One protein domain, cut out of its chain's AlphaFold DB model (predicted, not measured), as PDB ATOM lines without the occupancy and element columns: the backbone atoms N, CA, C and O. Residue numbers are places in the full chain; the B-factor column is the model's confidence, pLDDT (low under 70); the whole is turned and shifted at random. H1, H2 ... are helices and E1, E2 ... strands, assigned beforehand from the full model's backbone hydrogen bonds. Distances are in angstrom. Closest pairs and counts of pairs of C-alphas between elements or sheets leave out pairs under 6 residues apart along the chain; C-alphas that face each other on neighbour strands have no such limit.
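AT A GLANCE: This is residues 16 to 70 of the 70 residues of an uncharacterized protein of Porticoccaceae bacterium (UniProt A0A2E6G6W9). Four strands side by side, E1 E2 E3 E4, make a strongly twisted, curled sheet at one end of a rod, and a long tail leads from E4 to the short helix H1 at the other end. The sheet is a meander, each strand the antiparallel neighbour of the one before. The printed part has 55 residues, mostly strand and extended, with a radius of gyration of the C-alphas of 17.1 A and spans of 50 by 19 by 14 A.

IN THESE COORDINATES: Find C-alpha 16 at (18.075, -40.479, -26.809), where E1, residues 16 to 19, begins. E2, residues 23 to 33, measures 26.1 A and bends by 68 degrees at residue 26. E3, residues 38 to 43, measures 15.8 A; E4, residues 46 to 52, 18.1 A. H1, residues 65 to 69, ends at (21.978, -39.062, 18.748).

HOW THE PARTS SIT: Look at hairpin E1 and E2 for N 17 and O 25, 2.8 A apart; at E2 and E3 for N 31 and O 40, 2.9 A; at E3 and E4 for N 41 and O 48, 2.8 A. H1 is not on the sheet; 0 of 1 O i to N i+4 pairs and 1 of 2 O i to N i+3 pairs are within hydrogen-bond range.

THE WHOLE: The farthest C-alphas, of His 22 and Arg 70, are 51.4 A apart. The printed part has no cut; the link E4 to H1 is long. Residues 58 to 62, 68 and 70 have pLDDT under 70.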
ATOM      1  N   GLU A  16      17.530 -41.790 -26.451       96.00
ATOM      2  CA  GLU A  16      18.075 -40.479 -26.809       96.00
ATOM      3  C   GLU A  16      17.382 -39.367 -26.023       96.00
ATOM      4  O   GLU A  16      16.154 -39.319 -25.922       96.00
ATOM      5  N   ILE A  17      18.180 -38.446 -25.496       93.50
ATOM      6  CA  ILE A  17      17.727 -37.254 -24.788       93.50
ATOM      7  C   ILE A  17      18.430 -36.017 -25.346       93.50
ATOM      8  O   ILE A  17      19.533 -36.103 -25.892       93.50
ATOM      9  N   LEU A  18      17.792 -34.857 -25.195       93.75
ATOM     10  CA  LEU A  18      18.409 -33.568 -25.490       93.75
ATOM     11  C   LEU A  18      19.062 -33.003 -24.232       93.75
ATOM     12  O   LEU A  18      18.466 -33.001 -23.157       93.75
ATOM     13  N   ILE A  19      20.286 -32.507 -24.378       88.62
ATOM     14  CA  ILE A  19      21.078 -31.915 -23.303       88.62
ATOM     15  C   ILE A  19      21.517 -30.510 -23.727       88.62
ATOM     16  O   ILE A  19      21.872 -30.273 -24.882       88.62
ATOM     17  N   GLY A  20      21.510 -29.564 -22.783       85.81
ATOM     18  CA  GLY A  20      21.988 -28.200 -23.013       85.81
ATOM     19  C   GLY A  20      21.222 -27.489 -24.133       85.81
ATOM     20  O   GLY A  20      19.993 -27.478 -24.142       85.81
ATOM     21  N   LYS A  21      21.952 -26.899 -25.089       86.62
ATOM     22  CA  LYS A  21      21.395 -26.178 -26.247       86.62
ATOM     23  C   LYS A  21      20.993 -27.128 -27.391       86.62
ATOM     24  O   LYS A  21      21.404 -26.925 -28.527       86.62
ATOM     25  N   HIS A  22      20.187 -28.145 -27.090       89.31
ATOM     26  CA  HIS A  22      19.654 -29.127 -28.054       89.31
ATOM     27  C   HIS A  22      20.656 -30.152 -28.617       89.31
ATOM     28  O   HIS A  22      20.482 -30.643 -29.732       89.31
ATOM     29  N   GLU A  23      21.676 -30.542 -27.852       93.19
ATOM     30  CA  GLU A  23      22.551 -31.644 -28.262       93.19
ATOM     31  C   GLU A  23      21.919 -32.998 -27.949       93.19
ATOM     32  O   GLU A  23      21.467 -33.237 -26.829       93.19
ATOM     33  N   ARG A  24      21.921 -33.914 -28.922       95.25
ATOM     34  CA  ARG A  24      21.469 -35.292 -28.710       95.25
ATOM     35  C   ARG A  24      22.538 -36.103 -27.991       95.25
ATOM     36  O   ARG A  24      23.705 -36.113 -28.389       95.25
ATOM     37  N   ALA A  25      22.120 -36.832 -26.969       96.25
ATOM     38  CA  ALA A  25      22.945 -37.800 -26.270       96.25
ATOM     39  C   ALA A  25      22.143 -39.068 -25.989       96.25
ATOM     40  O   ALA A  25      20.936 -39.017 -25.765       96.25
ATOM     41  N   LYS A  26      22.827 -40.209 -25.968       97.50
ATOM     42  CA  LYS A  26      22.224 -41.501 -25.644       97.50
ATOM     43  C   LYS A  26      22.548 -41.857 -24.203       97.50
ATOM     44  O   LYS A  26      23.710 -41.753 -23.809       97.50
ATOM     45  N   ILE A  27      21.550 -42.280 -23.431       97.31
ATOM     46  CA  ILE A  27      21.760 -42.796 -22.074       97.31
ATOM     47  C   ILE A  27      22.491 -44.136 -22.178       97.31
ATOM     48  O   ILE A  27      22.032 -45.049 -22.860       97.31
ATOM     49  N   THR A  28      23.628 -44.257 -21.506       97.69
ATOM     50  CA  THR A  28      24.466 -45.463 -21.500       97.69
ATOM     51  C   THR A  28      24.386 -46.222 -20.181       97.69
ATOM     52  O   THR A  28      24.534 -47.440 -20.179       97.69
ATOM     53  N   LYS A  29      24.131 -45.533 -19.063       96.81
ATOM     54  CA  LYS A  29      24.009 -46.142 -17.733       96.81
ATOM     55  C   LYS A  29      23.115 -45.289 -16.839       96.81
ATOM     56  O   LYS A  29      23.091 -44.069 -16.993       96.81
ATOM     57  N   ILE A  30      22.424 -45.923 -15.902       95.25
ATOM     58  CA  ILE A  30      21.663 -45.260 -14.839       95.25
ATOM     59  C   ILE A  30      22.213 -45.780 -13.512       95.25
ATOM     60  O   ILE A  30      22.370 -46.989 -13.349       95.25
ATOM     61  N   GLU A  31      22.554 -44.876 -12.600       93.19
ATOM     62  CA  GLU A  31      23.175 -45.194 -11.313       93.19
ATOM     63  C   GLU A  31      22.437 -44.479 -10.184       93.19
ATOM     64  O   GLU A  31      22.130 -43.290 -10.296       93.19
ATOM     65  N   TYR A  32      22.180 -45.208  -9.098       91.81
ATOM     66  CA  TYR A  32      21.697 -44.662  -7.835       91.81
ATOM     67  C   TYR A  32      22.821 -44.731  -6.798       91.81
ATOM     68  O   TYR A  32      23.483 -45.759  -6.657       91.81
ATOM     69  N   PHE A  33      23.051 -43.624  -6.098       90.81
ATOM     70  CA  PHE A  33      24.085 -43.494  -5.079       90.81
ATOM     71  C   PHE A  33      23.442 -43.461  -3.693       90.81
ATOM     72  O   PHE A  33      23.075 -42.392  -3.210       90.81
ATOM     73  N   ASP A  34      23.362 -44.612  -3.022       85.50
ATOM     74  CA  ASP A  34      22.656 -44.779  -1.736       85.50
ATOM     75  C   ASP A  34      23.040 -43.745  -0.666       85.50
ATOM     76  O   ASP A  34      22.194 -43.262   0.085       85.50
ATOM     77  N   LYS A  35      24.329 -43.385  -0.586       86.00
ATOM     78  CA  LYS A  35      24.832 -42.458   0.441       86.00
ATOM     79  C   LYS A  35      24.335 -41.025   0.249       86.00
ATOM     80  O   LYS A  35      24.057 -40.351   1.240       86.00
ATOM     81  N   SER A  36      24.261 -40.545  -0.994       85.88
ATOM     82  CA  SER A  36      23.824 -39.175  -1.303       85.88
ATOM     83  C   SER A  36      22.353 -39.089  -1.703       85.88
ATOM     84  O   SER A  36      21.764 -38.016  -1.592       85.88
ATOM     85  N   GLY A  37      21.744 -40.204  -2.116       88.19
ATOM     86  CA  GLY A  37      20.395 -40.226  -2.667       88.19
ATOM     87  C   GLY A  37      20.328 -39.767  -4.129       88.19
ATOM     88  O   GLY A  37      19.280 -39.360  -4.631       88.19
ATOM     89  N   ASP A  38      21.458 -39.754  -4.828       91.69
ATOM     90  CA  ASP A  38      21.512 -39.202  -6.176       91.69
ATOM     91  C   ASP A  38      21.176 -40.259  -7.218       91.69
ATOM     92  O   ASP A  38      21.744 -41.349  -7.201       91.69
ATOM     93  N   ILE A  39      20.324 -39.912  -8.180       92.44
ATOM     94  CA  ILE A  39      20.228 -40.640  -9.446       92.44
ATOM     95  C   ILE A  39      20.996 -39.866 -10.509       92.44
ATOM     96  O   ILE A  39      20.657 -38.718 -10.822       92.44
ATOM     97  N   SER A  40      21.995 -40.516 -11.102       93.81
ATOM     98  CA  SER A  40      22.718 -39.999 -12.265       93.81
ATOM     99  C   SER A  40      22.505 -40.881 -13.484       93.81
ATOM    100  O   SER A  40      22.422 -42.106 -13.393       93.81
ATOM    101  N   VAL A  41      22.459 -40.245 -14.649       95.38
ATOM    102  CA  VAL A  41      22.501 -40.917 -15.944       95.38
ATOM    103  C   VAL A  41      23.810 -40.598 -16.639       95.38
ATOM    104  O   VAL A  41      24.165 -39.436 -16.836       95.38
ATOM    105  N   ASN A  42      24.529 -41.640 -17.036       96.31
ATOM    106  CA  ASN A  42      25.680 -41.502 -17.909       96.31
ATOM    107  C   ASN A  42      25.183 -41.447 -19.342       96.31
ATOM    108  O   ASN A  42      24.297 -42.206 -19.740       96.31
ATOM    109  N   THR A  43      25.741 -40.522 -20.111       95.94
ATOM    110  CA  THR A  43      25.373 -40.326 -21.506       95.94
ATOM    111  C   THR A  43      26.615 -40.315 -22.380       95.94
ATOM    112  O   THR A  43      27.732 -40.134 -21.891       95.94
ATOM    113  N   THR A  44      26.433 -40.429 -23.694       96.62
ATOM    114  CA  THR A  44      27.521 -40.249 -24.674       96.62
ATOM    115  C   THR A  44      28.171 -38.859 -24.632       96.62
ATOM    116  O   THR A  44      29.221 -38.659 -25.234       96.62
ATOM    117  N   LYS A  45      27.571 -37.899 -23.915       94.81
ATOM    118  CA  LYS A  45      28.068 -36.532 -23.703       94.81
ATOM    119  C   LYS A  45      28.376 -36.240 -22.224       94.81
ATOM    120  O   LYS A  45      28.375 -35.085 -21.801       94.81
ATOM    121  N   GLY A  46      28.627 -37.290 -21.439       92.88
ATOM    122  CA  GLY A  46      29.004 -37.213 -20.028       92.88
ATOM    123  C   GLY A  46      27.858 -37.480 -19.040       92.88
ATOM    124  O   GLY A  46      26.695 -37.607 -19.443       92.88
ATOM    125  N   PRO A  47      28.181 -37.606 -17.742       94.25
ATOM    126  CA  PRO A  47      27.215 -37.855 -16.674       94.25
ATOM    127  C   PRO A  47      26.319 -36.641 -16.407       94.25
ATOM    128  O   PRO A  47      26.756 -35.493 -16.498       94.25
ATOM    129  N   ARG A  48      25.057 -36.888 -16.044       92.31
ATOM    130  CA  ARG A  48      24.081 -35.867 -15.642       92.31
ATOM    131  C   ARG A  48      23.303 -36.332 -14.421       92.31
ATOM    132  O   ARG A  48      22.810 -37.455 -14.385       92.31
ATOM    133  N   LYS A  49      23.151 -35.439 -13.448       91.94
ATOM    134  CA  LYS A  49      22.307 -35.658 -12.274       91.94
ATOM    135  C   LYS A  49      20.844 -35.436 -12.652       91.94
ATOM    136  O   LYS A  49      20.529 -34.407 -13.245       91.94
ATOM    137  N   VAL A  50      19.972 -36.387 -12.329       90.25
ATOM    138  CA  VAL A  50      18.543 -36.339 -12.682       90.25
ATOM    139  C   VAL A  50      17.701 -35.901 -11.495       90.25
ATOM    140  O   VAL A  50      16.924 -34.957 -11.596       90.25
ATOM    141  N   LEU A  51      17.864 -36.587 -10.367       88.88
ATOM    142  CA  LEU A  51      17.101 -36.341  -9.153       88.88
ATOM    143  C   LEU A  51      18.001 -36.581  -7.942       88.88
ATOM    144  O   LEU A  51      18.940 -37.372  -7.996       88.88
ATOM    145  N   THR A  52      17.718 -35.869  -6.859       87.19
ATOM    146  CA  THR A  52      18.298 -36.119  -5.536       87.19
ATOM    147  C   THR A  52      17.150 -36.428  -4.593       87.19
ATOM    148  O   THR A  52      16.279 -35.582  -4.407       87.19
ATOM    149  N   PHE A  53      17.117 -37.629  -4.032       83.75
ATOM    150  CA  PHE A  53      16.141 -38.025  -3.027       83.75
ATOM    151  C   PHE A  53      16.722 -39.113  -2.134       83.75
ATOM    152  O   PHE A  53      17.514 -39.938  -2.565       83.75
ATOM    153  N   ARG A  54      16.276 -39.161  -0.886       76.81
ATOM    154  CA  ARG A  54      16.591 -40.268   0.011       76.81
ATOM    155  C   ARG A  54      15.352 -41.141   0.144       76.81
ATOM    156  O   ARG A  54      14.269 -40.618   0.396       76.81
ATOM    157  N   LEU A  55      15.506 -42.453  -0.015       74.06
ATOM    158  CA  LEU A  55      14.461 -43.393   0.380       74.06
ATOM    159  C   LEU A  55      14.308 -43.339   1.903       74.06
ATOM    160  O   LEU A  55      15.300 -43.431   2.625       74.06
ATOM    161  N   CYS A  56      13.082 -43.164   2.393       73.12
ATOM    162  CA  CYS A  56      12.815 -43.263   3.823       73.12
ATOM    163  C   CYS A  56      13.091 -44.704   4.261       73.12
ATOM    164  O   CYS A  56      12.379 -45.618   3.852       73.12
ATOM    165  N   ASN A  57      14.127 -44.911   5.071       70.19
ATOM    166  CA  ASN A  57      14.338 -46.200   5.711       70.19
ATOM    167  C   ASN A  57      13.308 -46.351   6.834       70.19
ATOM    168  O   ASN A  57      13.068 -45.406   7.582       70.19
ATOM    169  N   GLU A  58      12.757 -47.551   7.021       60.44
ATOM    170  CA  GLU A  58      11.829 -47.839   8.129       60.44
ATOM    171  C   GLU A  58      12.445 -47.503   9.503       60.44
ATOM    172  O   GLU A  58      11.741 -47.107  10.428       60.44
ATOM    173  N   ARG A  59      13.781 -47.567   9.610       58.22
ATOM    174  CA  ARG A  59      14.557 -47.261  10.823       58.22
ATOM    175  C   ARG A  59      14.675 -45.773  11.163       58.22
ATOM    176  O   ARG A  59      15.107 -45.464  12.263       58.22
ATOM    177  N   ASP A  60      14.325 -44.870  10.247       56.56
ATOM    178  CA  ASP A  60      14.342 -43.424  10.515       56.56
ATOM    179  C   ASP A  60      13.028 -42.926  11.150       56.56
ATOM    180  O   ASP A  60      12.895 -41.740  11.454       56.56
ATOM    181  N   SER A  61      12.064 -43.827  11.389       59.88
ATOM    182  CA  SER A  61      10.846 -43.532  12.152       59.88
ATOM    183  C   SER A  61      11.132 -43.598  13.652       59.88
ATOM    184  O   SER A  61      10.720 -44.525  14.340       59.88
ATOM    185  N   TYR A  62      11.872 -42.618  14.161       65.56
ATOM    186  CA  TYR A  62      11.955 -42.387  15.600       65.56
ATOM    187  C   TYR A  62      10.711 -41.604  16.028       65.56
ATOM    188  O   TYR A  62      10.401 -40.579  15.417       65.56
ATOM    189  N   GLU A  63      10.013 -42.042  17.082       70.62
ATOM    190  CA  GLU A  63       8.917 -41.247  17.664       70.62
ATOM    191  C   GLU A  63       9.414 -39.862  18.115       70.62
ATOM    192  O   GLU A  63       8.677 -38.879  18.050       70.62
ATOM    193  N   ASN A  64      10.695 -39.766  18.499       76.88
ATOM    194  CA  ASN A  64      11.375 -38.521  18.816       76.88
ATOM    195  C   ASN A  64      12.639 -38.331  17.944       76.88
ATOM    196  O   ASN A  64      13.592 -39.103  18.058       76.88
ATOM    197  N   PRO A  65      12.725 -37.266  17.121       74.56
ATOM    198  CA  PRO A  65      13.887 -36.982  16.272       74.56
ATOM    199  C   PRO A  65      15.233 -36.845  17.005       74.56
ATOM    200  O   PRO A  65      16.276 -36.888  16.350       74.56
ATOM    201  N   ALA A  66      15.231 -36.622  18.325       78.19
ATOM    202  CA  ALA A  66      16.440 -36.519  19.142       78.19
ATOM    203  C   ALA A  66      17.094 -37.881  19.439       78.19
ATOM    204  O   ALA A  66      18.298 -37.926  19.693       78.19
ATOM    205  N   ASP A  67      16.342 -38.982  19.341       74.75
ATOM    206  CA  ASP A  67      16.831 -40.331  19.657       74.75
ATOM    207  C   ASP A  67      17.911 -40.820  18.682       74.75
ATOM    208  O   ASP A  67      18.688 -41.709  19.011       74.75
ATOM    209  N   LYS A  68      18.052 -40.179  17.515       67.69
ATOM    210  CA  LYS A  68      19.116 -40.467  16.538       67.69
ATOM    211  C   LYS A  68      20.542 -40.139  17.020       67.69
ATOM    212  O   LYS A  68      21.494 -40.404  16.289       67.69
ATOM    213  N   TYR A  69      20.692 -39.493  18.180       76.56
ATOM    214  CA  TYR A  69      21.978 -39.062  18.748       76.56
ATOM    215  C   TYR A  69      22.333 -39.737  20.080       76.56
ATOM    216  O   TYR A  69      23.342 -39.367  20.684       76.56
ATOM    217  N   ARG A  70      21.493 -40.653  20.565       65.88
ATOM    218  CA  ARG A  70      21.677 -41.352  21.840       65.88
ATOM    219  C   ARG A  70      22.329 -42.712  21.623       65.88
ATOM    220  O   ARG A  70      23.117 -43.101  22.511       65.88
TER     221      ARG A  70